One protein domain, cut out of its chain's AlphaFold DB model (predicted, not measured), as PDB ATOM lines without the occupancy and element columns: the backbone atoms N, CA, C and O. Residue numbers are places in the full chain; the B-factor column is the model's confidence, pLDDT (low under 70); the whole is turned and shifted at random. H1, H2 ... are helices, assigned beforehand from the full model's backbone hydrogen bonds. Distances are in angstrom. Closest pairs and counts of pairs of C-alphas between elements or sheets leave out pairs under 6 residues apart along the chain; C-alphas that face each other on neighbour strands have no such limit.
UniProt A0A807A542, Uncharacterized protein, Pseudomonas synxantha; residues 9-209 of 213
ATOM      1  N   GLU A   9     467.786 406.035 386.760       90.62
ATOM      2  CA  GLU A   9     467.880 404.744 386.070       90.62
ATOM      3  C   GLU A   9     466.954 404.648 384.852       90.62
ATOM      4  O   GLU A   9     467.321 404.032 383.855       90.62
ATOM      5  N   THR A  10     465.770 405.261 384.910       89.19
ATOM      6  CA  THR A  10     464.782 405.237 383.821       89.19
ATOM      7  C   THR A  10     465.306 405.958 382.582       89.19
ATOM      8  O   THR A  10     465.366 405.365 381.505       89.19
ATOM      9  N   TYR A  11     465.764 407.202 382.748       90.50
ATOM     10  CA  TYR A  11     466.364 407.970 381.661       90.50
ATOM     11  C   TYR A  11     467.677 407.333 381.185       90.50
ATOM     12  O   TYR A  11     467.867 407.112 379.989       90.50
ATOM     13  N   TRP A  12     468.543 406.925 382.118       91.94
ATOM     14  CA  TRP A  12     469.811 406.262 381.806       91.94
ATOM     15  C   TRP A  12     469.631 404.983 380.980       91.94
ATOM     16  O   TRP A  12     470.440 404.688 380.102       91.94
ATOM     17  N   ALA A  13     468.573 404.209 381.231       90.12
ATOM     18  CA  ALA A  13     468.273 403.009 380.459       90.12
ATOM     19  C   ALA A  13     467.877 403.321 379.006       90.12
ATOM     20  O   ALA A  13     468.219 402.531 378.130       90.12
ATOM     21  N   SER A  14     467.215 404.457 378.752       91.44
ATOM     22  CA  SER A  14     466.778 404.873 377.408       91.44
ATOM     23  C   SER A  14     467.893 405.407 376.502       91.44
ATOM     24  O   SER A  14     467.728 405.427 375.285       91.44
ATOM     25  N   MET A  15     469.035 405.822 377.063       90.75
ATOM     26  CA  MET A  15     470.169 406.305 376.268       90.75
ATOM     27  C   MET A  15     470.838 405.169 375.476       90.75
ATOM     28  O   MET A  15     470.844 404.012 375.908       90.75
ATOM     29  N   LYS A  16     471.476 405.505 374.348       94.25
ATOM     30  CA  LYS A  16     472.361 404.583 373.615       94.25
ATOM     31  C   LYS A  16     473.630 404.309 374.427       94.25
ATOM     32  O   LYS A  16     474.077 405.167 375.187       94.25
ATOM     33  N   GLU A  17     474.221 403.125 374.281       92.31
ATOM     34  CA  GLU A  17     475.423 402.750 375.048       92.31
ATOM     35  C   GLU A  17     476.636 403.652 374.732       92.31
ATOM     36  O   GLU A  17     477.363 404.030 375.652       92.31
ATOM     37  N   ASP A  18     476.792 404.106 373.485       94.81
ATOM     38  CA  ASP A  18     477.855 405.051 373.107       94.81
ATOM     39  C   ASP A  18     477.706 406.401 373.819       94.81
ATOM     40  O   ASP A  18     478.677 406.963 374.334       94.81
ATOM     41  N   ASP A  19     476.477 406.909 373.909       91.81
ATOM     42  CA  ASP A  19     476.183 408.179 374.575       91.81
ATOM     43  C   ASP A  19     476.367 408.062 376.092       91.81
ATOM     44  O   ASP A  19     476.886 408.979 376.732       91.81
ATOM     45  N   LYS A  20     476.037 406.900 376.678       93.19
ATOM     46  CA  LYS A  20     476.344 406.594 378.085       93.19
ATOM     47  C   LYS A  20     477.844 406.629 378.347       93.19
ATOM     48  O   LYS A  20     478.274 407.161 379.373       93.19
ATOM     49  N   LEU A  21     478.644 406.051 377.452       92.81
ATOM     50  CA  LEU A  21     480.094 406.016 377.599       92.81
ATOM     51  C   LEU A  21     480.691 407.426 377.500       92.81
ATOM     52  O   LEU A  21     481.431 407.833 378.398       92.81
ATOM     53  N   LYS A  22     480.299 408.201 376.478       94.12
ATOM     54  CA  LYS A  22     480.703 409.609 376.319       94.12
ATOM     55  C   LYS A  22     480.352 410.428 377.557       94.12
ATOM     56  O   LYS A  22     481.213 411.108 378.109       94.12
ATOM     57  N   TRP A  23     479.119 410.302 378.048       94.62
ATOM     58  CA  TRP A  23     478.661 411.030 379.227       94.62
ATOM     59  C   TRP A  23     479.414 410.631 380.501       94.62
ATOM     60  O   TRP A  23     479.756 411.485 381.321       94.62
ATOM     61  N   LYS A  24     479.741 409.344 380.674       93.81
ATOM     62  CA  LYS A  24     480.569 408.858 381.790       93.81
ATOM     63  C   LYS A  24     481.959 409.478 381.793       93.81
ATOM     64  O   LYS A  24     482.412 409.904 382.851       93.81
ATOM     65  N   PHE A  25     482.633 409.511 380.647       93.19
ATOM     66  CA  PHE A  25     483.958 410.122 380.556       93.19
ATOM     67  C   PHE A  25     483.890 411.633 380.743       93.19
ATOM     68  O   PHE A  25     484.657 412.172 381.535       93.19
ATOM     69  N   PHE A  26     482.927 412.291 380.095       93.94
ATOM     70  CA  PHE A  26     482.730 413.729 380.215       93.94
ATOM     71  C   PHE A  26     482.462 414.153 381.664       93.94
ATOM     72  O   PHE A  26     483.195 414.974 382.200       93.94
ATOM     73  N   SER A  27     481.474 413.547 382.331       93.00
ATOM     74  CA  SER A  27     481.122 413.894 383.716       93.00
ATOM     75  C   SER A  27     482.280 413.666 384.693       93.00
ATOM     76  O   SER A  27     482.539 414.515 385.538       93.00
ATOM     77  N   LYS A  28     483.030 412.563 384.558       93.38
ATOM     78  CA  LYS A  28     484.195 412.288 385.416       93.38
ATOM     79  C   LYS A  28     485.366 413.222 385.137       93.38
ATOM     80  O   LYS A  28     485.983 413.699 386.082       93.38
ATOM     81  N   GLY A  29     485.658 413.484 383.863       92.69
ATOM     82  CA  GLY A  29     486.684 414.445 383.468       92.69
ATOM     83  C   GLY A  29     486.353 415.837 383.994       92.69
ATOM     84  O   GLY A  29     487.204 416.478 384.601       92.69
ATOM     85  N   LEU A  30     485.093 416.259 383.861       93.81
ATOM     86  CA  LEU A  30     484.606 417.533 384.377       93.81
ATOM     87  C   LEU A  30     484.782 417.637 385.895       93.81
ATOM     88  O   LEU A  30     485.288 418.651 386.364       93.81
ATOM     89  N   VAL A  31     484.430 416.601 386.666       94.75
ATOM     90  CA  VAL A  31     484.649 416.608 388.124       94.75
ATOM     91  C   VAL A  31     486.137 416.661 388.452       94.75
ATOM     92  O   VAL A  31     486.538 417.476 389.279       94.75
ATOM     93  N   PHE A  32     486.957 415.821 387.822       95.00
ATOM     94  CA  PHE A  32     488.377 415.720 388.142       95.00
ATOM     95  C   PHE A  32     489.127 417.010 387.805       95.00
ATOM     96  O   PHE A  32     489.729 417.620 388.685       95.00
ATOM     97  N   PHE A  33     489.049 417.457 386.549       94.31
ATOM     98  CA  PHE A  33     489.728 418.669 386.096       94.31
ATOM     99  C   PHE A  33     489.112 419.926 386.705       94.31
ATOM    100  O   PHE A  33     489.850 420.828 387.089       94.31
ATOM    101  N   GLY A  34     487.784 419.971 386.856       92.31
ATOM    102  CA  GLY A  34     487.100 421.077 387.522       92.31
ATOM    103  C   GLY A  34     487.530 421.211 388.979       92.31
ATOM    104  O   GLY A  34     487.900 422.299 389.407       92.31
ATOM    105  N   THR A  35     487.572 420.103 389.726       92.75
ATOM    106  CA  THR A  35     488.058 420.118 391.114       92.75
ATOM    107  C   THR A  35     489.526 420.517 391.149       92.75
ATOM    108  O   THR A  35     489.855 421.476 391.827       92.75
ATOM    109  N   LEU A  36     490.395 419.893 390.351       92.44
ATOM    110  CA  LEU A  36     491.828 420.201 390.331       92.44
ATOM    111  C   LEU A  36     492.136 421.661 389.973       92.44
ATOM    112  O   LEU A  36     493.124 422.217 390.460       92.44
ATOM    113  N   TYR A  37     491.337 422.271 389.099       91.75
ATOM    114  CA  TYR A  37     491.462 423.682 388.749       91.75
ATOM    115  C   TYR A  37     491.047 424.590 389.913       91.75
ATOM    116  O   TYR A  37     491.764 425.538 390.223       91.75
ATOM    117  N   LEU A  38     489.930 424.273 390.576       90.88
ATOM    118  CA  LEU A  38     489.334 425.096 391.633       90.88
ATOM    119  C   LEU A  38     489.995 424.906 393.007       90.88
ATOM    120  O   LEU A  38     490.008 425.830 393.812       90.88
ATOM    121  N   THR A  39     490.545 423.726 393.295       88.25
ATOM    122  CA  THR A  39     491.179 423.406 394.578       88.25
ATOM    123  C   THR A  39     492.690 423.539 394.466       88.25
ATOM    124  O   THR A  39     493.353 422.642 393.941       88.25
ATOM    125  N   LYS A  40     493.238 424.654 394.959       85.88
ATOM    126  CA  LYS A  40     494.685 424.899 395.003       85.88
ATOM    127  C   LYS A  40     495.143 425.182 396.425       85.88
ATOM    128  O   LYS A  40     495.014 426.302 396.905       85.88
ATOM    129  N   THR A  41     495.727 424.187 397.084       83.44
ATOM    130  CA  THR A  41     496.411 424.389 398.371       83.44
ATOM    131  C   THR A  41     497.839 424.897 398.192       83.44
ATOM    132  O   THR A  41     498.359 425.546 399.093       83.44
ATOM    133  N   GLY A  42     498.463 424.638 397.036       80.81
ATOM    134  CA  GLY A  42     499.899 424.853 396.809       80.81
ATOM    135  C   GLY A  42     500.738 423.590 397.037       80.81
ATOM    136  O   GLY A  42     501.888 423.529 396.610       80.81
ATOM    137  N   PHE A  43     500.147 422.539 397.617       85.81
ATOM    138  CA  PHE A  43     500.751 421.216 397.720       85.81
ATOM    139  C   PHE A  43     500.108 420.268 396.699       85.81
ATOM    140  O   PHE A  43     499.081 419.637 396.954       85.81
ATOM    141  N   LEU A  44     500.738 420.163 395.524       87.62
ATOM    142  CA  LEU A  44     500.208 419.423 394.370       87.62
ATOM    143  C   LEU A  44     499.706 418.003 394.699       87.62
ATOM    144  O   LEU A  44     498.598 417.679 394.273       87.62
ATOM    145  N   PRO A  45     500.434 417.151 395.455       90.06
ATOM    146  CA  PRO A  45     499.951 415.809 395.781       90.06
ATOM    147  C   PRO A  45     498.603 415.801 396.512       90.06
ATOM    148  O   PRO A  45     497.772 414.933 396.248       90.06
ATOM    149  N   PHE A  46     498.358 416.777 397.390       89.62
ATOM    150  CA  PHE A  46     497.082 416.899 398.091       89.62
ATOM    151  C   PHE A  46     495.966 417.359 397.154       89.62
ATOM    152  O   PHE A  46     494.891 416.767 397.167       89.62
ATOM    153  N   ASP A  47     496.231 418.333 396.282       90.69
ATOM    154  CA  ASP A  47     495.246 418.802 395.300       90.69
ATOM    155  C   ASP A  47     494.812 417.663 394.349       90.69
ATOM    156  O   ASP A  47     493.621 417.485 394.083       90.69
ATOM    157  N   TYR A  48     495.755 416.820 393.903       93.88
ATOM    158  CA  TYR A  48     495.447 415.612 393.124       93.88
ATOM    159  C   TYR A  48     494.642 414.583 393.927       93.88
ATOM    160  O   TYR A  48     493.689 414.003 393.399       93.88
ATOM    161  N   ALA A  49     495.002 414.352 395.193       94.06
ATOM    162  CA  ALA A  49     494.291 413.417 396.062       94.06
ATOM    163  C   ALA A  49     492.839 413.858 396.300       94.06
ATOM    164  O   ALA A  49     491.927 413.033 396.210       94.06
ATOM    165  N   VAL A  50     492.612 415.155 396.533       93.50
ATOM    166  CA  VAL A  50     491.272 415.737 396.672       93.50
ATOM    167  C   VAL A  50     490.487 415.566 395.374       93.50
ATOM    168  O   VAL A  50     489.404 414.987 395.404       93.50
ATOM    169  N   ALA A  51     491.042 415.957 394.222       94.69
ATOM    170  CA  ALA A  51     490.368 415.801 392.931       94.69
ATOM    171  C   ALA A  51     489.984 414.339 392.631       94.69
ATOM    172  O   ALA A  51     488.863 414.059 392.184       94.69
ATOM    173  N   ALA A  52     490.875 413.388 392.925       95.50
ATOM    174  CA  ALA A  52     490.605 411.961 392.780       95.50
ATOM    175  C   ALA A  52     489.491 411.489 393.729       95.50
ATOM    176  O   ALA A  52     488.540 410.839 393.283       95.50
ATOM    177  N   ALA A  53     489.559 411.849 395.013       93.94
ATOM    178  CA  ALA A  53     488.557 411.476 396.010       93.94
ATOM    179  C   ALA A  53     487.163 412.014 395.649       93.94
ATOM    180  O   ALA A  53     486.184 411.266 395.692       93.94
ATOM    181  N   THR A  54     487.070 413.270 395.212       94.56
ATOM    182  CA  THR A  54     485.820 413.918 394.780       94.56
ATOM    183  C   THR A  54     485.230 413.241 393.551       94.56
ATOM    184  O   THR A  54     484.021 412.988 393.478       94.56
ATOM    185  N   THR A  55     486.084 412.869 392.598       95.56
ATOM    186  CA  THR A  55     485.671 412.143 391.391       95.56
ATOM    187  C   THR A  55     485.145 410.751 391.735       95.56
ATOM    188  O   THR A  55     484.081 410.357 391.259       95.56
ATOM    189  N   ILE A  56     485.838 410.013 392.607       94.38
ATOM    190  CA  ILE A  56     485.405 408.682 393.055       94.38
ATOM    191  C   ILE A  56     484.090 408.777 393.835       94.38
ATOM    192  O   ILE A  56     483.167 407.999 393.589       94.38
ATOM    193  N   PHE A  57     483.973 409.732 394.757       94.00
ATOM    194  CA  PHE A  57     482.788 409.884 395.594       94.00
ATOM    195  C   PHE A  57     481.543 410.266 394.781       94.00
ATOM    196  O   PHE A  57     480.505 409.607 394.894       94.00
ATOM    197  N   SER A  58     481.654 411.272 393.908       94.69
ATOM    198  CA  SER A  58     480.568 411.668 393.000       94.69
ATOM    199  C   SER A  58     480.176 410.525 392.060       94.69
ATOM    200  O   SER A  58     478.987 410.250 391.885       94.69
ATOM    201  N   MET A  59     481.157 409.778 391.537       93.50
ATOM    202  CA  MET A  59     480.918 408.585 390.727       93.50
ATOM    203  C   MET A  59     480.140 407.516 391.500       93.50
ATOM    204  O   MET A  59     479.193 406.955 390.952       93.50
ATOM    205  N   LEU A  60     480.502 407.230 392.755       92.25
ATOM    206  CA  LEU A  60     479.794 406.243 393.578       92.25
ATOM    207  C   LEU A  60     478.321 406.616 393.758       92.25
ATOM    208  O   LEU A  60     477.451 405.758 393.601       92.25
ATOM    209  N   ILE A  61     478.032 407.890 394.034       92.44
ATOM    210  CA  ILE A  61     476.654 408.372 394.163       92.44
ATOM    211  C   ILE A  61     475.920 408.230 392.827       92.44
ATOM    212  O   ILE A  61     474.880 407.572 392.775       92.44
ATOM    213  N   ILE A  62     476.465 408.790 391.747       93.06
ATOM    214  CA  ILE A  62     475.801 408.846 390.440       93.06
ATOM    215  C   ILE A  62     475.579 407.440 389.866       93.06
ATOM    216  O   ILE A  62     474.454 407.090 389.509       93.06
ATOM    217  N   GLU A  63     476.605 406.585 389.830       91.31
ATOM    218  CA  GLU A  63     476.483 405.231 389.271       91.31
ATOM    219  C   GLU A  63     475.516 404.361 390.082       91.31
ATOM    220  O   GLU A  63     474.744 403.592 389.499       91.31
ATOM    221  N   SER A  64     475.478 404.528 391.413       89.81
ATOM    222  CA  SER A  64     474.506 403.824 392.262       89.81
ATOM    223  C   SER A  64     473.053 404.155 391.907       89.81
ATOM    224  O   SER A  64     472.175 403.317 392.122       89.81
ATOM    225  N   GLN A  65     472.798 405.343 391.342       90.50
ATOM    226  CA  GLN A  65     471.472 405.770 390.896       90.50
ATOM    227  C   GLN A  65     471.209 405.476 389.416       90.50
ATOM    228  O   GLN A  65     470.084 405.114 389.087       90.50
ATOM    229  N   ARG A  66     472.221 405.543 388.543       89.38
ATOM    230  CA  ARG A  66     472.096 405.207 387.111       89.38
ATOM    231  C   ARG A  66     471.785 403.733 386.868       89.38
ATOM    232  O   ARG A  66     471.038 403.394 385.960       89.38
ATOM    233  N   SER A  67     472.403 402.846 387.646       86.19
ATOM    234  CA  SER A  67     472.346 401.392 387.434       86.19
ATOM    235  C   SER A  67     471.919 400.647 388.695       86.19
ATOM    236  O   SER A  67     472.433 399.565 388.989       86.19
ATOM    237  N   TYR A  68     470.982 401.222 389.457       85.94
ATOM    238  CA  TYR A  68     470.581 400.687 390.756       85.94
ATOM    239  C   TYR A  68     470.220 399.205 390.663       85.94
ATOM    240  O   TYR A  68     470.760 398.425 391.439       85.94
ATOM    241  N   LYS A  69     469.394 398.773 389.696       85.38
ATOM    242  CA  LYS A  69     468.984 397.365 389.581       85.38
ATOM    243  C   LYS A  69     470.092 396.401 389.175       85.38
ATOM    244  O   LYS A  69     469.958 395.214 389.468       85.38
ATOM    245  N   ARG A  70     471.163 396.875 388.538       85.81
ATOM    246  CA  ARG A  70     472.271 396.012 388.097       85.81
ATOM    247  C   ARG A  70     473.143 395.544 389.264       85.81
ATOM    248  O   ARG A  70     473.725 394.469 389.201       85.81
ATOM    249  N   PHE A  71     473.216 396.310 390.351       85.00
ATOM    250  CA  PHE A  71     474.014 395.933 391.521       85.00
ATOM    251  C   PHE A  71     473.309 394.896 392.398       85.00
ATOM    252  O   PHE A  71     472.086 394.904 392.512       85.00
ATOM    253  N   SER A  72     474.048 394.046 393.113       87.44
ATOM    254  CA  SER A  72     473.435 393.158 394.111       87.44
ATOM    255  C   SER A  72     472.865 393.961 395.297       87.44
ATOM    256  O   SER A  72     473.412 395.014 395.642       87.44
ATOM    257  N   PRO A  73     471.807 393.488 395.988       86.62
ATOM    258  CA  PRO A  73     471.251 394.190 397.151       86.62
ATOM    259  C   PRO A  73     472.289 394.461 398.252       86.62
ATOM    260  O   PRO A  73     472.289 395.531 398.862       86.62
ATOM    261  N   LYS A  74     473.220 393.516 398.468       89.62
ATOM    262  CA  LYS A  74     474.329 393.659 399.424       89.62
ATOM    263  C   LYS A  74     475.255 394.815 399.033       89.62
ATOM    264  O   LYS A  74     475.577 395.645 399.883       89.62
ATOM    265  N   LEU A  75     475.645 394.893 397.759       87.94
ATOM    266  CA  LEU A  75     476.521 395.951 397.257       87.94
ATOM    267  C   LEU A  75     475.834 397.320 397.292       87.94
ATOM    268  O   LEU A  75     476.426 398.272 397.787       87.94
ATOM    269  N   ARG A  76     474.558 397.410 396.884       87.12
ATOM    270  CA  ARG A  76     473.769 398.655 396.983       87.12
ATOM    271  C   ARG A  76     473.736 399.187 398.410       87.12
ATOM    272  O   ARG A  76     474.003 400.362 398.639       87.12
ATOM    273  N   LYS A  77     473.440 398.315 399.379       88.62
ATOM    274  CA  LYS A  77     473.387 398.684 400.799       88.62
ATOM    275  C   LYS A  77     474.745 399.165 401.310       88.62
ATOM    276  O   LYS A  77     474.780 400.121 402.079       88.62
ATOM    277  N   ARG A  78     475.845 398.530 400.886       91.12
ATOM    278  CA  ARG A  78     477.207 398.976 401.222       91.12
ATOM    279  C   ARG A  78     477.501 400.354 400.637       91.12
ATOM    280  O   ARG A  78     477.822 401.240 401.411       91.12
ATOM    281  N   ILE A  79     477.296 400.556 399.333       90.00
ATOM    282  CA  ILE A  79     477.546 401.846 398.669       90.00
ATOM    283  C   ILE A  79     476.748 402.965 399.342       90.00
ATOM    284  O   ILE A  79     477.326 403.966 399.739       90.00
ATOM    285  N   VAL A  80     475.440 402.771 399.552       89.75
ATOM    286  CA  VAL A  80     474.589 403.787 400.190       89.75
ATOM    287  C   VAL A  80     475.068 404.112 401.605       89.75
ATOM    288  O   VAL A  80     475.170 405.284 401.954       89.75
ATOM    289  N   ARG A  81     475.409 403.100 402.414       90.69
ATOM    290  CA  ARG A  81     475.953 403.318 403.763       90.69
ATOM    291  C   ARG A  81     477.279 404.066 403.727       90.69
ATOM    292  O   ARG A  81     477.445 404.995 404.504       90.69
ATOM    293  N   THR A  82     478.186 403.694 402.828       91.19
ATOM    294  CA  THR A  82     479.474 404.371 402.658       91.19
ATOM    295  C   THR A  82     479.277 405.823 402.227       91.19
ATOM    296  O   THR A  82     479.890 406.702 402.817       91.19
ATOM    297  N   CYS A  83     478.384 406.105 401.274       91.12
ATOM    298  CA  CYS A  83     478.087 407.472 400.844       91.12
ATOM    299  C   CYS A  83     477.480 408.320 401.969       91.12
ATOM    300  O   CYS A  83     477.905 409.455 402.163       91.12
ATOM    301  N   ILE A  84     476.527 407.772 402.734       91.50
ATOM    302  CA  ILE A  84     475.944 408.465 403.894       91.50
ATOM    303  C   ILE A  84     477.018 408.719 404.950       91.50
ATOM    304  O   ILE A  84     477.122 409.835 405.449       91.50
ATOM    305  N   PHE A  85     477.823 407.706 405.273       91.94
ATOM    306  CA  PHE A  85     478.881 407.811 406.270       91.94
ATOM    307  C   PHE A  85     479.914 408.867 405.873       91.94
ATOM    308  O   PHE A  85     480.107 409.821 406.618       91.94
ATOM    309  N   LEU A  86     480.514 408.748 404.685       90.38
ATOM    310  CA  LEU A  86     481.524 409.687 404.194       90.38
ATOM    311  C   LEU A  86     480.959 411.103 404.032       90.38
ATOM    312  O   LEU A  86     481.608 412.055 404.445       90.38
ATOM    313  N   GLY A  87     479.745 411.252 403.493       88.94
ATOM    314  CA  GLY A  87     479.118 412.565 403.333       88.94
ATOM    315  C   GLY A  87     478.805 413.241 404.672       88.94
ATOM    316  O   GLY A  87     479.074 414.428 404.840       88.94
ATOM    317  N   THR A  88     478.290 412.489 405.649       90.25
ATOM    318  CA  THR A  88     477.946 413.016 406.983       90.25
ATOM    319  C   THR A  88     479.194 413.340 407.796       90.25
ATOM    320  O   THR A  88     479.324 414.436 408.335       90.25
ATOM    321  N   TRP A  89     480.141 412.404 407.877       90.12
ATOM    322  CA  TRP A  89     481.370 412.623 408.634       90.12
ATOM    323  C   TRP A  89     482.260 413.661 407.975       90.12
ATOM    324  O   TRP A  89     482.818 414.493 408.675       90.12
ATOM    325  N   GLY A  90     482.319 413.694 406.644       87.94
ATOM    326  CA  GLY A  90     482.994 414.765 405.931       87.94
ATOM    327  C   GLY A  90     482.419 416.136 406.294       87.94
ATOM    328  O   GLY A  90     483.158 417.034 406.702       87.94
ATOM    329  N   THR A  91     481.110 416.333 406.140       88.88
ATOM    330  CA  THR A  91     480.462 417.620 406.474       88.88
ATOM    331  C   THR A  91     480.652 418.009 407.934       88.88
ATOM    332  O   THR A  91     480.946 419.169 408.218       88.88
ATOM    333  N   THR A  92     480.613 417.034 408.840       89.50
ATOM    334  CA  THR A  92     480.910 417.250 410.260       89.50
ATOM    335  C   THR A  92     482.353 417.708 410.469       89.50
ATOM    336  O   THR A  92     482.574 418.721 411.127       89.50
ATOM    337  N   THR A  93     483.335 417.025 409.877       88.94
ATOM    338  CA  THR A  93     484.755 417.384 410.002       88.94
ATOM    339  C   THR A  93     485.028 418.789 409.474       88.94
ATOM    340  O   THR A  93     485.670 419.574 410.165       88.94
ATOM    341  N   ILE A  94     484.498 419.149 408.299       89.81
ATOM    342  CA  ILE A  94     484.636 420.512 407.762       89.81
ATOM    343  C   ILE A  94     483.999 421.541 408.695       89.81
ATOM    344  O   ILE A  94     484.618 422.562 408.979       89.81
ATOM    345  N   GLY A  95     482.790 421.273 409.194       88.44
ATOM    346  CA  GLY A  95     482.101 422.178 410.112       88.44
ATOM    347  C   GLY A  95     482.883 422.412 411.407       88.44
ATOM    348  O   GLY A  95     483.016 423.552 411.847       88.44
ATOM    349  N   VAL A  96     483.450 421.349 411.986       88.50
ATOM    350  CA  VAL A  96     484.284 421.434 413.195       88.50
ATOM    351  C   VAL A  96     485.584 422.189 412.925       88.50
ATOM    352  O   VAL A  96     485.952 423.049 413.723       88.50
ATOM    353  N   LEU A  97     486.262 421.916 411.805       89.38
ATOM    354  CA  LEU A  97     487.484 422.627 411.413       89.38
ATOM    355  C   LEU A  97     487.220 424.118 411.187       89.38
ATOM    356  O   LEU A  97     487.920 424.953 411.750       89.38
ATOM    357  N   TYR A  98     486.175 424.463 410.436       88.94
ATOM    358  CA  TYR A  98     485.777 425.853 410.226       88.94
ATOM    359  C   TYR A  98     485.493 426.565 411.553       88.94
ATOM    360  O   TYR A  98     486.035 427.636 411.811       88.94
ATOM    361  N   PHE A  99     484.692 425.954 412.433       88.19
ATOM    362  CA  PHE A  99     484.351 426.563 413.717       88.19
ATOM    363  C   PHE A  99     485.576 426.734 414.624       88.19
ATOM    364  O   PHE A  99     485.719 427.756 415.292       88.19
ATOM    365  N   SER A 100     486.490 425.764 414.606       86.25
ATOM    366  CA  SER A 100     487.749 425.829 415.353       86.25
ATOM    367  C   SER A 100     488.659 426.944 414.834       86.25
ATOM    368  O   SER A 100     489.256 427.662 415.632       86.25
ATOM    369  N   LEU A 101     488.734 427.129 413.511       87.19
ATOM    370  CA  LEU A 101     489.491 428.213 412.884       87.19
ATOM    371  C   LEU A 101     488.919 429.589 413.258       87.19
ATOM    372  O   LEU A 101     489.670 430.486 413.631       87.19
ATOM    373  N   VAL A 102     487.593 429.742 413.219       87.62
ATOM    374  CA  VAL A 102     486.913 430.982 413.630       87.62
ATOM    375  C   VAL A 102     487.164 431.277 415.110       87.62
ATOM    376  O   VAL A 102     487.494 432.409 415.460       87.62
ATOM    377  N   ALA A 103     487.074 430.266 415.977       86.75
ATOM    378  CA  ALA A 103     487.362 430.418 417.401       86.75
ATOM    379  C   ALA A 103     488.823 430.830 417.655       86.75
ATOM    380  O   ALA A 103     489.074 431.741 418.444       86.75
ATOM    381  N   ALA A 104     489.779 430.209 416.958       85.44
ATOM    382  CA  ALA A 104     491.195 430.553 417.058       85.44
ATOM    383  C   ALA A 104     491.482 431.977 416.553       85.44
ATOM    384  O   ALA A 104     492.212 432.725 417.198       85.44
ATOM    385  N   SER A 105     490.867 432.381 415.437       84.69
ATOM    386  CA  SER A 105     490.990 433.738 414.895       84.69
ATOM    387  C   SER A 105     490.431 434.788 415.863       84.69
ATOM    388  O   SER A 105     491.101 435.784 416.139       84.69
ATOM    389  N   ALA A 106     489.261 434.533 416.458       85.50
ATOM    390  CA  ALA A 106     488.675 435.412 417.467       85.50
ATOM    391  C   ALA A 106     489.555 435.520 418.727       85.50
ATOM    392  O   ALA A 106     489.749 436.616 419.253       85.50
ATOM    393  N   ALA A 107     490.130 434.402 419.183       84.00
ATOM    394  CA  ALA A 107     491.068 434.385 420.302       84.00
ATOM    395  C   ALA A 107     492.339 435.199 420.002       84.00
ATOM    396  O   ALA A 107     492.773 435.982 420.845       84.00
ATOM    397  N   SER A 108     492.898 435.069 418.794       82.62
ATOM    398  CA  SER A 108     494.061 435.850 418.355       82.62
ATOM    399  C   SER A 108     493.765 437.350 418.356       82.62
ATOM    400  O   SER A 108     494.519 438.117 418.949       82.62
ATOM    401  N   GLY A 109     492.635 437.776 417.781       82.94
ATOM    402  CA  GLY A 109     492.252 439.194 417.757       82.94
ATOM    403  C   GLY A 109     492.003 439.776 419.155       82.94
ATOM    404  O   GLY A 109     492.369 440.920 419.439       82.94
ATOM    405  N   ALA A 110     491.438 438.978 420.065       81.38
ATOM    406  CA  ALA A 110     491.278 439.377 421.461       81.38
ATOM    407  C   ALA A 110     492.635 439.521 422.177       81.38
ATOM    408  O   ALA A 110     492.819 440.466 422.946       81.38
ATOM    409  N   LEU A 111     493.601 438.638 421.890       78.88
ATOM    410  CA  LEU A 111     494.955 438.715 422.441       78.88
ATOM    411  C   LEU A 111     495.737 439.922 421.896       78.88
ATOM    412  O   LEU A 111     496.426 440.593 422.658       78.88
ATOM    413  N   GLU A 112     495.616 440.236 420.607       80.94
ATOM    414  CA  GLU A 112     496.224 441.433 420.009       80.94
ATOM    415  C   GLU A 112     495.670 442.718 420.629       80.94
ATOM    416  O   GLU A 112     496.435 443.589 421.049       80.94
ATOM    417  N   SER A 113     494.344 442.798 420.767       76.31
ATOM    418  CA  SER A 113     493.673 443.917 421.439       76.31
ATOM    419  C   SER A 113     494.152 444.061 422.886       76.31
ATOM    420  O   SER A 113     494.388 445.169 423.365       76.31
ATOM    421  N   TYR A 114     494.352 442.935 423.574       72.50
ATOM    422  CA  TYR A 114     494.884 442.916 424.929       72.50
ATOM    423  C   TYR A 114     496.342 443.394 425.006       72.50
ATOM    424  O   TYR A 114     496.665 444.253 425.827       72.50
ATOM    425  N   ASN A 115     497.215 442.894 424.129       73.00
ATOM    426  CA  ASN A 115     498.619 443.305 424.058       73.00
ATOM    427  C   ASN A 115     498.761 444.807 423.768       73.00
ATOM    428  O   ASN A 115     499.635 445.465 424.337       73.00
ATOM    429  N   LEU A 116     497.875 445.369 422.940       72.00
ATOM    430  CA  LEU A 116     497.836 446.803 422.660       72.00
ATOM    431  C   LEU A 116     497.547 447.617 423.934       72.00
ATOM    432  O   LEU A 116     498.282 448.557 424.235       72.00
ATOM    433  N   VAL A 117     496.547 447.215 424.725       69.38
ATOM    434  CA  VAL A 117     496.202 447.857 426.011       69.38
ATOM    435  C   VAL A 117     497.329 447.707 427.039       69.38
ATOM    436  O   VAL A 117     497.615 448.628 427.806       69.38
ATOM    437  N   LEU A 118     498.012 446.561 427.043       68.00
ATOM    438  CA  LEU A 118     499.109 446.299 427.968       68.00
ATOM    439  C   LEU A 118     500.350 447.150 427.673       68.00
ATOM    440  O   LEU A 118     500.998 447.634 428.602       68.00
ATOM    441  N   SER A 119     500.652 447.386 426.392       64.88
ATOM    442  CA  SER A 119     501.765 448.254 425.984       64.88
ATOM    443  C   SER A 119     501.583 449.713 426.420       64.88
ATOM    444  O   SER A 119     502.567 450.428 426.599       64.88
ATOM    445  N   THR A 120     500.341 450.146 426.660       66.19
ATOM    446  CA  THR A 120     500.012 451.503 427.121       66.19
ATOM    447  C   THR A 120     500.036 451.661 428.647       66.19
ATOM    448  O   THR A 120     500.203 452.780 429.123       66.19
ATOM    449  N   ASN A 121     499.894 450.583 429.433       67.44
ATOM    450  CA  ASN A 121     499.870 450.646 430.905       67.44
ATOM    451  C   ASN A 121     500.562 449.427 431.569       67.44
ATOM    452  O   ASN A 121     499.908 448.553 432.140       67.44
ATOM    453  N   PRO A 122     501.908 449.361 431.556       62.19
ATOM    454  CA  PRO A 122     502.670 448.165 431.942       62.19
ATOM    455  C   PRO A 122     502.746 447.878 433.456       62.19
ATOM    456  O   PRO A 122     503.384 446.910 433.863       62.19
ATOM    457  N   ARG A 123     502.143 448.707 434.323       60.38
ATOM    458  CA  ARG A 123     502.359 448.650 435.787       60.38
ATOM    459  C   ARG A 123     501.395 447.750 436.571       60.38
ATOM    460  O   ARG A 123     501.539 447.644 437.783       60.38
ATOM    461  N   ASP A 124     500.458 447.069 435.916       66.50
ATOM    462  CA  ASP A 124     499.385 446.310 436.581       66.50
ATOM    463  C   ASP A 124     499.544 444.777 436.441       66.50
ATOM    464  O   ASP A 124     498.664 444.059 435.960       66.50
ATOM    465  N   LEU A 125     500.687 444.247 436.897       68.00
ATOM    466  CA  LEU A 125     501.008 442.804 436.890       68.00
ATOM    467  C   LEU A 125     499.955 441.935 437.606       68.00
ATOM    468  O   LEU A 125     499.722 440.789 437.222       68.00
ATOM    469  N   PHE A 126     499.278 442.483 438.616       69.94
ATOM    470  CA  PHE A 126     498.211 441.788 439.338       69.94
ATOM    471  C   PHE A 126     496.947 441.606 438.483       69.94
ATOM    472  O   PHE A 126     496.337 440.538 438.492       69.94
ATOM    473  N   LYS A 127     496.580 442.612 437.675       69.81
ATOM    474  CA  LYS A 127     495.449 442.507 436.739       69.81
ATOM    475  C   LYS A 127     495.750 441.503 435.627       69.81
ATOM    476  O   LYS A 127     494.882 440.712 435.277       69.81
ATOM    477  N   LEU A 128     496.995 441.473 435.149       67.62
ATOM    478  CA  LEU A 128     497.511 440.463 434.217       67.62
ATOM    479  C   LEU A 128     497.351 439.032 434.750       67.62
ATOM    480  O   LEU A 128     496.831 438.168 434.044       67.62
ATOM    481  N   ALA A 129     497.763 438.793 435.998       73.75
ATOM    482  CA  ALA A 129     497.702 437.473 436.625       73.75
ATOM    483  C   ALA A 129     496.264 436.938 436.766       73.75
ATOM    484  O   ALA A 129     496.052 435.730 436.697       73.75
ATOM    485  N   ILE A 130     495.277 437.826 436.919       75.75
ATOM    486  CA  ILE A 130     493.851 437.472 436.986       75.75
ATOM    487  C   ILE A 130     493.246 437.307 435.585       75.75
ATOM    488  O   ILE A 130     492.406 436.434 435.370       75.75
ATOM    489  N   LEU A 131     493.666 438.115 434.609       73.00
ATOM    490  CA  LEU A 131     493.058 438.109 433.281       73.00
ATOM    491  C   LEU A 131     493.457 436.889 432.440       73.00
ATOM    492  O   LEU A 131     492.622 436.361 431.714       73.00
ATOM    493  N   ILE A 132     494.699 436.407 432.561       76.56
ATOM    494  CA  ILE A 132     495.192 435.223 431.835       76.56
ATOM    495  C   ILE A 132     494.326 433.972 432.086       76.56
ATOM    496  O   ILE A 132     493.870 433.368 431.111       76.56
ATOM    497  N   PRO A 133     494.041 433.558 433.338       80.06
ATOM    498  CA  PRO A 133     493.199 432.390 433.582       80.06
ATOM    499  C   PRO A 133     491.752 432.605 433.120       80.06
ATOM    500  O   PRO A 133     491.157 431.678 432.573       80.06
ATOM    501  N   ILE A 134     491.200 433.817 433.257       80.56
ATOM    502  CA  ILE A 134     489.865 434.144 432.728       80.56
ATOM    503  C   ILE A 134     489.848 433.985 431.207       80.56
ATOM    504  O   ILE A 134     488.948 433.351 430.662       80.56
ATOM    505  N   PHE A 135     490.861 434.508 430.520       79.38
ATOM    506  CA  PHE A 135     490.989 434.424 429.071       79.38
ATOM    507  C   PHE A 135     491.105 432.975 428.587       79.38
ATOM    508  O   PHE A 135     490.409 432.588 427.650       79.38
ATOM    509  N   LEU A 136     491.900 432.145 429.272       81.06
ATOM    510  CA  LEU A 136     491.991 430.711 428.983       81.06
ATOM    511  C   LEU A 136     490.628 430.025 429.136       81.06
ATOM    512  O   LEU A 136     490.189 429.325 428.227       81.06
ATOM    513  N   VAL A 137     489.918 430.267 430.242       82.00
ATOM    514  CA  VAL A 137     488.577 429.698 430.449       82.00
ATOM    515  C   VAL A 137     487.616 430.161 429.354       82.00
ATOM    516  O   VAL A 137     486.901 429.337 428.793       82.00
ATOM    517  N   VAL A 138     487.624 431.447 428.996       82.00
ATOM    518  CA  VAL A 138     486.742 432.018 427.969       82.00
ATOM    519  C   VAL A 138     487.028 431.436 426.583       82.00
ATOM    520  O   VAL A 138     486.070 431.094 425.888       82.00
ATOM    521  N   ILE A 139     488.297 431.257 426.196       80.81
ATOM    522  CA  ILE A 139     488.683 430.680 424.894       80.81
ATOM    523  C   ILE A 139     488.207 429.239 424.743       80.81
ATOM    524  O   ILE A 139     487.809 428.852 423.650       80.81
ATOM    525  N   PHE A 140     488.230 428.433 425.804       81.56
ATOM    526  CA  PHE A 140     487.778 427.044 425.705       81.56
ATOM    527  C   PHE A 140     486.268 426.913 425.913       81.56
ATOM    528  O   PHE A 140     485.593 426.192 425.180       81.56
ATOM    529  N   TYR A 141     485.713 427.624 426.891       86.12
ATOM    530  CA  TYR A 141     484.310 427.496 427.263       86.12
ATOM    531  C   TYR A 141     483.369 428.140 426.242       86.12
ATOM    532  O   TYR A 141     482.362 427.537 425.866       86.12
ATOM    533  N   THR A 142     483.686 429.348 425.769       84.25
ATOM    534  CA  THR A 142     482.772 430.141 424.929       84.25
ATOM    535  C   THR A 142     482.503 429.484 423.577       84.25
ATOM    536  O   THR A 142     481.330 429.350 423.230       84.25
ATOM    537  N   PRO A 143     483.507 428.978 422.833       83.50
ATOM    538  CA  PRO A 143     483.249 428.264 421.587       83.50
ATOM    539  C   PRO A 143     482.413 427.003 421.804       83.50
ATOM    540  O   PRO A 143     481.480 426.761 421.046       83.50
ATOM    541  N   ILE A 144     482.677 426.227 422.863       84.88
ATOM    542  CA  ILE A 144     481.892 425.019 423.173       84.88
ATOM    543  C   ILE A 144     480.439 425.385 423.490       84.88
ATOM    544  O   ILE A 144     479.515 424.724 423.011       84.88
ATOM    545  N   LYS A 145     480.228 426.439 424.285       87.62
ATOM    546  CA  LYS A 145     478.896 426.944 424.619       87.62
ATOM    547  C   LYS A 145     478.153 427.392 423.358       87.62
ATOM    548  O   LYS A 145     477.064 426.888 423.100       87.62
ATOM    549  N   ILE A 146     478.773 428.238 422.536       85.56
ATOM    550  CA  ILE A 146     478.200 428.742 421.279       85.56
ATOM    551  C   ILE A 146     477.890 427.592 420.314       85.56
ATOM    552  O   ILE A 146     476.814 427.560 419.723       85.56
ATOM    553  N   PHE A 147     478.786 426.613 420.185       84.31
ATOM    554  CA  PHE A 147     478.575 425.443 419.330       84.31
ATOM    555  C   PHE A 147     477.321 424.655 419.732       84.31
ATOM    556  O   PHE A 147     476.556 424.201 418.874       84.31
ATOM    557  N   ARG A 148     477.099 424.504 421.044       84.31
ATOM    558  CA  ARG A 148     475.922 423.823 421.599       84.31
ATOM    559  C   ARG A 148     474.649 424.655 421.442       84.31
ATOM    560  O   ARG A 148     473.633 424.094 421.041       84.31
ATOM    561  N   GLU A 149     474.711 425.956 421.723       88.75
ATOM    562  CA  GLU A 149     473.569 426.882 421.651       88.75
ATOM    563  C   GLU A 149     473.075 427.101 420.220       88.75
ATOM    564  O   GLU A 149     471.876 427.060 419.968       88.75
ATOM    565  N   LEU A 150     473.988 427.242 419.256       83.00
ATOM    566  CA  LEU A 150     473.651 427.330 417.831       83.00
ATOM    567  C   LEU A 150     473.188 425.990 417.245       83.00
ATOM    568  O   LEU A 150     472.882 425.914 416.055       83.00
ATOM    569  N   HIS A 151     473.175 424.922 418.050       83.94
ATOM    570  CA  HIS A 151     472.851 423.569 417.617       83.94
ATOM    571  C   HIS A 151     473.619 423.166 416.350       83.94
ATOM    572  O   HIS A 151     473.073 422.503 415.465       83.94
ATOM    573  N   ILE A 152     474.902 423.548 416.263       79.69
ATOM    574  CA  ILE A 152     475.716 423.357 415.055       79.69
ATOM    575  C   ILE A 152     475.756 421.878 414.669       79.69
ATOM    576  O   ILE A 152     475.644 421.561 413.491       79.69
ATOM    577  N   GLU A 153     475.789 420.965 415.645       81.19
ATOM    578  CA  GLU A 153     475.663 419.517 415.431       81.19
ATOM    579  C   GLU A 153     474.443 419.142 414.567       81.19
ATOM    580  O   GLU A 153     474.528 418.296 413.674       81.19
ATOM    581  N   GLN A 154     473.293 419.788 414.775       83.25
ATOM    582  CA  GLN A 154     472.098 419.517 413.978       83.25
ATOM    583  C   GLN A 154     472.307 419.907 412.510       83.25
ATOM    584  O   GLN A 154     471.866 419.188 411.611       83.25
ATOM    585  N   ILE A 155     473.021 421.005 412.270       80.94
ATOM    586  CA  ILE A 155     473.305 421.527 410.934       80.94
ATOM    587  C   ILE A 155     474.388 420.690 410.242       80.94
ATOM    588  O   ILE A 155     474.207 420.288 409.095       80.94
ATOM    589  N   ILE A 156     475.493 420.389 410.926       84.81
ATOM    590  CA  ILE A 156     476.668 419.755 410.308       84.81
ATOM    591  C   ILE A 156     476.586 418.228 410.264       84.81
ATOM    592  O   ILE A 156     477.235 417.620 409.420       84.81
ATOM    593  N   TYR A 157     475.792 417.603 411.142       85.12
ATOM    594  CA  TYR A 157     475.656 416.145 411.213       85.12
ATOM    595  C   TYR A 157     474.244 415.680 410.842       85.12
ATOM    596  O   TYR A 157     474.060 414.908 409.897       85.12
ATOM    597  N   ARG A 158     473.204 416.150 411.548       86.12
ATOM    598  CA  ARG A 158     471.845 415.597 411.364       86.12
ATOM    599  C   ARG A 158     471.243 415.945 410.007       86.12
ATOM    600  O   ARG A 158     470.609 415.085 409.388       86.12
ATOM    601  N   LEU A 159     471.427 417.178 409.541       86.62
ATOM    602  CA  LEU A 159     470.908 417.636 408.256       86.62
ATOM    603  C   LEU A 159     471.497 416.843 407.072       86.62
ATOM    604  O   LEU A 159     470.697 416.240 406.346       86.62
ATOM    605  N   PRO A 160     472.831 416.759 406.870       84.25
ATOM    606  CA  PRO A 160     473.394 416.000 405.753       84.25
ATOM    607  C   PRO A 160     473.030 414.518 405.835       84.25
ATOM    608  O   PRO A 160     472.607 413.946 404.832       84.25
ATOM    609  N   HIS A 161     473.073 413.913 407.026       88.50
ATOM    610  CA  HIS A 161     472.665 412.523 407.219       88.50
ATOM    611  C   HIS A 161     471.218 412.273 406.766       88.50
ATOM    612  O   HIS A 161     470.938 411.370 405.974       88.50
ATOM    613  N   THR A 162     470.283 413.111 407.222       88.19
ATOM    614  CA  THR A 162     468.854 412.970 406.906       88.19
ATOM    615  C   THR A 162     468.579 413.214 405.424       88.19
ATOM    616  O   THR A 162     467.825 412.462 404.805       88.19
ATOM    617  N   LYS A 163     469.214 414.227 404.822       87.38
ATOM    618  CA  LYS A 163     469.052 414.540 403.395       87.38
ATOM    619  C   LYS A 163     469.655 413.457 402.501       87.38
ATOM    620  O   LYS A 163     469.026 413.087 401.512       87.38
ATOM    621  N   LEU A 164     470.802 412.884 402.866       87.12
ATOM    622  CA  LEU A 164     471.397 411.760 402.139       87.12
ATOM    623  C   LEU A 164     470.546 410.490 402.252       87.12
ATOM    624  O   LEU A 164     470.415 409.768 401.266       87.12
ATOM    625  N   ILE A 165     469.907 410.229 403.398       87.81
ATOM    626  CA  ILE A 165     468.917 409.146 403.523       87.81
ATOM    627  C   ILE A 165     467.711 409.406 402.616       87.81
ATOM    628  O   ILE A 165     467.277 408.514 401.885       87.81
ATOM    629  N   ASP A 166     467.164 410.619 402.645       87.56
ATOM    630  CA  ASP A 166     466.016 410.988 401.817       87.56
ATOM    631  C   ASP A 166     466.327 410.848 400.316       87.56
ATOM    632  O   ASP A 166     465.479 410.369 399.555       87.56
ATOM    633  N   LEU A 167     467.549 411.197 399.906       85.56
ATOM    634  CA  LEU A 167     468.023 411.076 398.531       85.56
ATOM    635  C   LEU A 167     468.304 409.614 398.150       85.56
ATOM    636  O   LEU A 167     467.702 409.088 397.222       85.56
ATOM    637  N   LEU A 168     469.198 408.934 398.870       85.69
ATOM    638  CA  LEU A 168     469.754 407.639 398.458       85.69
ATOM    639  C   LEU A 168     468.875 406.442 398.837       85.69
ATOM    640  O   LEU A 168     468.889 405.425 398.137       85.69
ATOM    641  N   VAL A 169     468.133 406.540 399.946       84.12
ATOM    642  CA  VAL A 169     467.296 405.451 400.470       84.12
ATOM    643  C   VAL A 169     465.844 405.653 400.070       84.12
ATOM    644  O   VAL A 169     465.271 404.779 399.421       84.12
ATOM    645  N   LYS A 170     465.248 406.793 400.445       83.44
ATOM    646  CA  LYS A 170     463.822 407.043 400.184       83.44
ATOM    647  C   LYS A 170     463.553 407.414 398.730       83.44
ATOM    648  O   LYS A 170     462.444 407.179 398.266       83.44
ATOM    649  N   LYS A 171     464.553 407.964 398.025       82.06
ATOM    650  CA  LYS A 171     464.477 408.360 396.612       82.06
ATOM    651  C   LYS A 171     463.207 409.159 396.324       82.06
ATOM    652  O   LYS A 171     462.442 408.833 395.418       82.06
ATOM    653  N   LYS A 172     462.969 410.198 397.133       75.69
ATOM    654  CA  LYS A 172     461.774 411.060 397.031       75.69
ATOM    655  C   LYS A 172     461.633 411.740 395.659       75.69
ATOM    656  O   LYS A 172     460.558 412.222 395.334       75.69
ATOM    657  N   PHE A 173     462.708 411.773 394.876       77.25
ATOM    658  CA  PHE A 173     462.777 412.342 393.538       77.25
ATOM    659  C   PHE A 173     463.087 411.252 392.503       77.25
ATOM    660  O   PHE A 173     463.904 410.365 392.763       77.25
ATOM    661  N   LYS A 174     462.464 411.339 391.324       82.94
ATOM    662  CA  LYS A 174     462.787 410.527 390.145       82.94
ATOM    663  C   LYS A 174     463.083 411.436 388.962       82.94
ATOM    664  O   LYS A 174     462.376 412.413 388.738       82.94
ATOM    665  N   ALA A 175     464.128 411.093 388.226       82.88
ATOM    666  CA  ALA A 175     464.586 411.809 387.053       82.88
ATOM    667  C   ALA A 175     464.258 411.001 385.791       82.88
ATOM    668  O   ALA A 175     465.075 410.214 385.308       82.88
ATOM    669  N   ASP A 176     463.044 411.200 385.277       83.69
ATOM    670  CA  ASP A 176     462.535 410.489 384.097       83.69
ATOM    671  C   ASP A 176     462.718 411.289 382.787       83.69
ATOM    672  O   ASP A 176     462.575 410.738 381.700       83.69
ATOM    673  N   SER A 177     463.091 412.572 382.875       88.69
ATOM    674  CA  SER A 177     463.382 413.455 381.732       88.69
ATOM    675  C   SER A 177     464.861 413.854 381.669       88.69
ATOM    676  O   SER A 177     465.543 413.865 382.700       88.69
ATOM    677  N   LEU A 178     465.339 414.272 380.488       88.94
ATOM    678  CA  LEU A 178     466.711 414.772 380.300       88.94
ATOM    679  C   LEU A 178     467.041 415.905 381.281       88.94
ATOM    680  O   LEU A 178     468.071 415.861 381.944       88.94
ATOM    681  N   LEU A 179     466.152 416.892 381.424       89.81
ATOM    682  CA  LEU A 179     466.392 418.032 382.310       89.81
ATOM    683  C   LEU A 179     466.523 417.588 383.773       89.81
ATOM    684  O   LEU A 179     467.456 417.983 384.465       89.81
ATOM    685  N   SER A 180     465.627 416.710 384.239       89.19
ATOM    686  CA  SER A 180     465.705 416.162 385.599       89.19
ATOM    687  C   SER A 180     466.953 415.305 385.833       89.19
ATOM    688  O   SER A 180     467.502 415.310 386.935       89.19
ATOM    689  N   PHE A 181     467.412 414.595 384.799       91.50
ATOM    690  CA  PHE A 181     468.632 413.795 384.826       91.50
ATOM    691  C   PHE A 181     469.868 414.687 384.962       91.50
ATOM    692  O   PHE A 181     470.659 414.499 385.886       91.50
ATOM    693  N   LEU A 182     469.986 415.699 384.099       91.62
ATOM    694  CA  LEU A 182     471.080 416.666 384.134       91.62
ATOM    695  C   LEU A 182     471.110 417.408 385.470       91.62
ATOM    696  O   LEU A 182     472.156 417.451 386.110       91.62
ATOM    697  N   ASN A 183     469.969 417.921 385.936       92.19
ATOM    698  CA  ASN A 183     469.888 418.643 387.206       92.19
ATOM    699  C   ASN A 183     470.357 417.789 388.385       92.19
ATOM    700  O   ASN A 183     471.092 418.276 389.238       92.19
ATOM    701  N   PHE A 184     469.963 416.514 388.434       92.12
ATOM    702  CA  PHE A 184     470.392 415.613 389.499       92.12
ATOM    703  C   PHE A 184     471.908 415.391 389.488       92.12
ATOM    704  O   PHE A 184     472.564 415.506 390.525       92.12
ATOM    705  N   GLU A 185     472.475 415.076 388.325       93.44
ATOM    706  CA  GLU A 185     473.898 414.767 388.229       93.44
ATOM    707  C   GLU A 185     474.773 416.001 388.416       93.44
ATOM    708  O   GLU A 185     475.736 415.943 389.181       93.44
ATOM    709  N   TYR A 186     474.404 417.134 387.815       92.38
ATOM    710  CA  TYR A 186     475.094 418.396 388.053       92.38
ATOM    711  C   TYR A 186     474.986 418.836 389.508       92.38
ATOM    712  O   TYR A 186     475.992 419.264 390.064       92.38
ATOM    713  N   ALA A 187     473.835 418.675 390.170       92.69
ATOM    714  CA  ALA A 187     473.711 419.005 391.589       92.69
ATOM    715  C   ALA A 187     474.683 418.189 392.453       92.69
ATOM    716  O   ALA A 187     475.300 418.743 393.364       92.69
ATOM    717  N   ILE A 188     474.867 416.896 392.161       92.81
ATOM    718  CA  ILE A 188     475.855 416.065 392.863       92.81
ATOM    719  C   ILE A 188     477.271 416.549 392.573       92.81
ATOM    720  O   ILE A 188     478.045 416.721 393.512       92.81
ATOM    721  N   ILE A 189     477.605 416.775 391.301       93.62
ATOM    722  CA  ILE A 189     478.933 417.236 390.882       93.62
ATOM    723  C   ILE A 189     479.275 418.556 391.574       93.62
ATOM    724  O   ILE A 189     480.271 418.627 392.285       93.62
ATOM    725  N   VAL A 190     478.405 419.559 391.448       93.19
ATOM    726  CA  VAL A 190     478.571 420.882 392.056       93.19
ATOM    727  C   VAL A 190     478.689 420.769 393.573       93.19
ATOM    728  O   VAL A 190     479.605 421.348 394.144       93.19
ATOM    729  N   SER A 191     477.833 419.984 394.235       91.81
ATOM    730  CA  SER A 191     477.907 419.812 395.694       91.81
ATOM    731  C   SER A 191     479.232 419.187 396.135       91.81
ATOM    732  O   SER A 191     479.832 419.640 397.107       91.81
ATOM    733  N   CYS A 192     479.712 418.165 395.417       92.31
ATOM    734  CA  CYS A 192     480.987 417.517 395.721       92.31
ATOM    735  C   CYS A 192     482.165 418.474 395.493       92.31
ATOM    736  O   CYS A 192     483.049 418.557 396.339       92.31
ATOM    737  N   THR A 193     482.162 419.224 394.391       91.94
ATOM    738  CA  THR A 193     483.222 420.188 394.077       91.94
ATOM    739  C   THR A 193     483.234 421.363 395.055       91.94
ATOM    740  O   THR A 193     484.299 421.703 395.558       91.94
ATOM    741  N   LEU A 194     482.076 421.936 395.403       92.38
ATOM    742  CA  LEU A 194     481.974 422.985 396.429       92.38
ATOM    743  C   LEU A 194     482.526 422.510 397.772       92.38
ATOM    744  O   LEU A 194     483.273 423.226 398.433       92.38
ATOM    745  N   TYR A 195     482.194 421.279 398.152       90.62
ATOM    746  CA  TYR A 195     482.706 420.675 399.371       90.62
ATOM    747  C   TYR A 195     484.241 420.554 399.350       90.62
ATOM    748  O   TYR A 195     484.902 420.872 400.338       90.62
ATOM    749  N   SER A 196     484.825 420.160 398.216       92.94
ATOM    750  CA  SER A 196     486.281 420.118 398.041       92.94
ATOM    751  C   SER A 196     486.938 421.490 398.082       92.94
ATOM    752  O   SER A 196     487.994 421.619 398.687       92.94
ATOM    753  N   ILE A 197     486.311 422.514 397.498       92.50
ATOM    754  CA  ILE A 197     486.799 423.899 397.566       92.50
ATOM    755  C   ILE A 197     486.894 424.346 399.023       92.50
ATOM    756  O   ILE A 197     487.955 424.783 399.457       92.50
ATOM    757  N   ILE A 198     485.822 424.161 399.799       91.94
ATOM    758  CA  ILE A 198     485.803 424.537 401.219       91.94
ATOM    759  C   ILE A 198     486.885 423.777 401.997       91.94
ATOM    760  O   ILE A 198     487.592 424.374 402.805       91.94
ATOM    761  N   LEU A 199     487.045 422.473 401.746       91.62
ATOM    762  CA  LEU A 199     488.090 421.671 402.385       91.62
ATOM    763  C   LEU A 199     489.489 422.221 402.089       91.62
ATOM    764  O   LEU A 199     490.294 422.380 403.002       91.62
ATOM    765  N   THR A 200     489.776 422.499 400.820       91.06
ATOM    766  CA  THR A 200     491.070 423.012 400.364       91.06
ATOM    767  C   THR A 200     491.361 424.392 400.946       91.06
ATOM    768  O   THR A 200     492.471 424.603 401.426       91.06
ATOM    769  N   GLU A 201     490.382 425.297 400.983       89.88
ATOM    770  CA  GLU A 201     490.543 426.616 401.608       89.88
ATOM    771  C   GLU A 201     490.814 426.508 403.111       89.88
ATOM    772  O   GLU A 201     491.719 427.162 403.628       89.88
ATOM    773  N   LEU A 202     490.106 425.621 403.819       89.44
ATOM    774  CA  LEU A 202     490.378 425.365 405.234       89.44
ATOM    775  C   LEU A 202     491.789 424.824 405.443       89.44
ATOM    776  O   LEU A 202     492.529 425.343 406.273       89.44
ATOM    777  N   VAL A 203     492.189 423.805 404.684       87.94
ATOM    778  CA  VAL A 203     493.532 423.219 404.789       87.94
ATOM    779  C   VAL A 203     494.604 424.261 404.484       87.94
ATOM    780  O   VAL A 203     495.574 424.363 405.229       87.94
ATOM    781  N   ARG A 204     494.417 425.091 403.452       87.62
ATOM    782  CA  ARG A 204     495.316 426.209 403.153       87.62
ATOM    783  C   ARG A 204     495.403 427.189 404.325       87.62
ATOM    784  O   ARG A 204     496.511 427.565 404.695       87.62
ATOM    785  N   ALA A 205     494.278 427.570 404.927       86.44
ATOM    786  CA  ALA A 205     494.259 428.465 406.084       86.44
ATOM    787  C   ALA A 205     494.979 427.867 407.307       86.44
ATOM    788  O   ALA A 205     495.635 428.591 408.046       86.44
ATOM    789  N   TYR A 206     494.905 426.547 407.497       83.81
ATOM    790  CA  TYR A 206     495.653 425.848 408.545       83.81
ATOM    791  C   TYR A 206     497.147 425.711 408.241       83.81
ATOM    792  O   TYR A 206     497.949 425.671 409.170       83.81
ATOM    793  N   LEU A 207     497.527 425.609 406.965       82.12
ATOM    794  CA  LEU A 207     498.918 425.453 406.540       82.12
ATOM    795  C   LEU A 207     499.662 426.784 406.403       82.12
ATOM    796  O   LEU A 207     500.882 426.793 406.554       82.12
ATOM    797  N   SER A 208     498.965 427.895 406.152       80.94
ATOM    798  CA  SER A 208     499.579 429.217 405.951       80.94
ATOM    799  C   SER A 208     500.513 429.690 407.079       80.94
ATOM    800  O   SER A 208     501.509 430.338 406.757       80.94
ATOM    801  N   PRO A 209     500.313 429.349 408.374       74.31
ATOM    802  CA  PRO A 209     501.264 429.714 409.425       74.31
ATOM    803  C   PRO A 209     502.559 428.889 409.379       74.31
ATOM    804  O   PRO A 209     503.586 429.327 409.891       74.31
TER     805      PRO A 209
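AT A GLANCE: This is residues 9 to 209 of the 213 residues of an uncharacterized protein of Pseudomonas synxantha (UniProt A0A807A542). One very long helix, H4, runs along most of a rod; H2, H3 and H7 gather with the first half of H4 as a loose four-helix bundle, while H5 and then H6 run back along H4 on another side. Past residue 101, the last with which H4 touches H7, the rest of H4 and most of H5 make a long arm beyond that bundle, with residues 119 to 127 sticking out at its tip, and short H1 sits at the opposite end of the rod. The printed part has 201 residues with seven named helices, H1 to H7 in order, and no named strand; its class is all helix. It is loose, with a radius of gyration of the C-alphas of 23.1 A and spans of 82 by 34 by 28 A.

IN THESE COORDINATES: Find C-alpha 9 at (467.880, 404.744, 386.070), where H1 begins, residues 9 to 14. H2 follows, residues 17 to 38, 31.1 A long, then H3, residues 44 to 66, 32.3 A. Look next at C-alpha 73, at (471.251, 394.190, 397.151); from there H4 runs 70.8 A to residue 120. H5, residues 125 to 149, spans 35.2 A and has a kink of 29 degrees near residue 138. H6, residues 152 to 170, spans 25.1 A and has a kink of 25 degrees near residue 159. H7, residues 178 to 207, runs 42.9 A to C-alpha 207 at (498.918, 425.453, 406.540).

HOW THE PARTS SIT: Begin with the hubs, H3 and H4, each touching four other helices. With residues 57 to 64 alone, H3 touches residues 76 to 83 of H4, a hairpin at a steep tilt of 39 degrees; the closest C-alphas, of Ile 61 and Cys 83, are 6.9 A apart. H7 touches H3, closest at C-alphas 54 and 192, 6.1 A, opposite ways at a shallow tilt of 26 degrees. Residues 28 to 36 of H2 alone touch H3, closest at C-alphas 32 and 51, 5.2 A; this hairpin has a shallow tilt of 34 degrees, only just short of steep. H1 touches H3 about perpendicular, at 80 degrees, closest at C-alphas 9 and 66, 4.4 A. H6 touches residues 80 to 95 of H4 alone, closest at C-alphas 92 and 156, 4.9 A, opposite ways at a shallow tilt of 18 degrees. H4 and H5, a hairpin, only just touch, with 3 pairs of C-alphas within 8 A, the closest those of Ala 103 and Pro 143, 6.3 A. H2 and H4 are apart. In H1, H2, H3 and H7 every O i to N i+4 pair is within hydrogen-bond range; the counts are 43 of 44 in H4, 17 of 21 in H5 and 12 of 15 in H6.

THE WHOLE: The two C-alphas farthest apart, those of Lys 16 and Arg 123, are 81.9 A apart. The printed part has no cut and no long link. Look for low confidence at residues 117 to 128, where pLDDT is under 70; the mean of the printed part is 86.6.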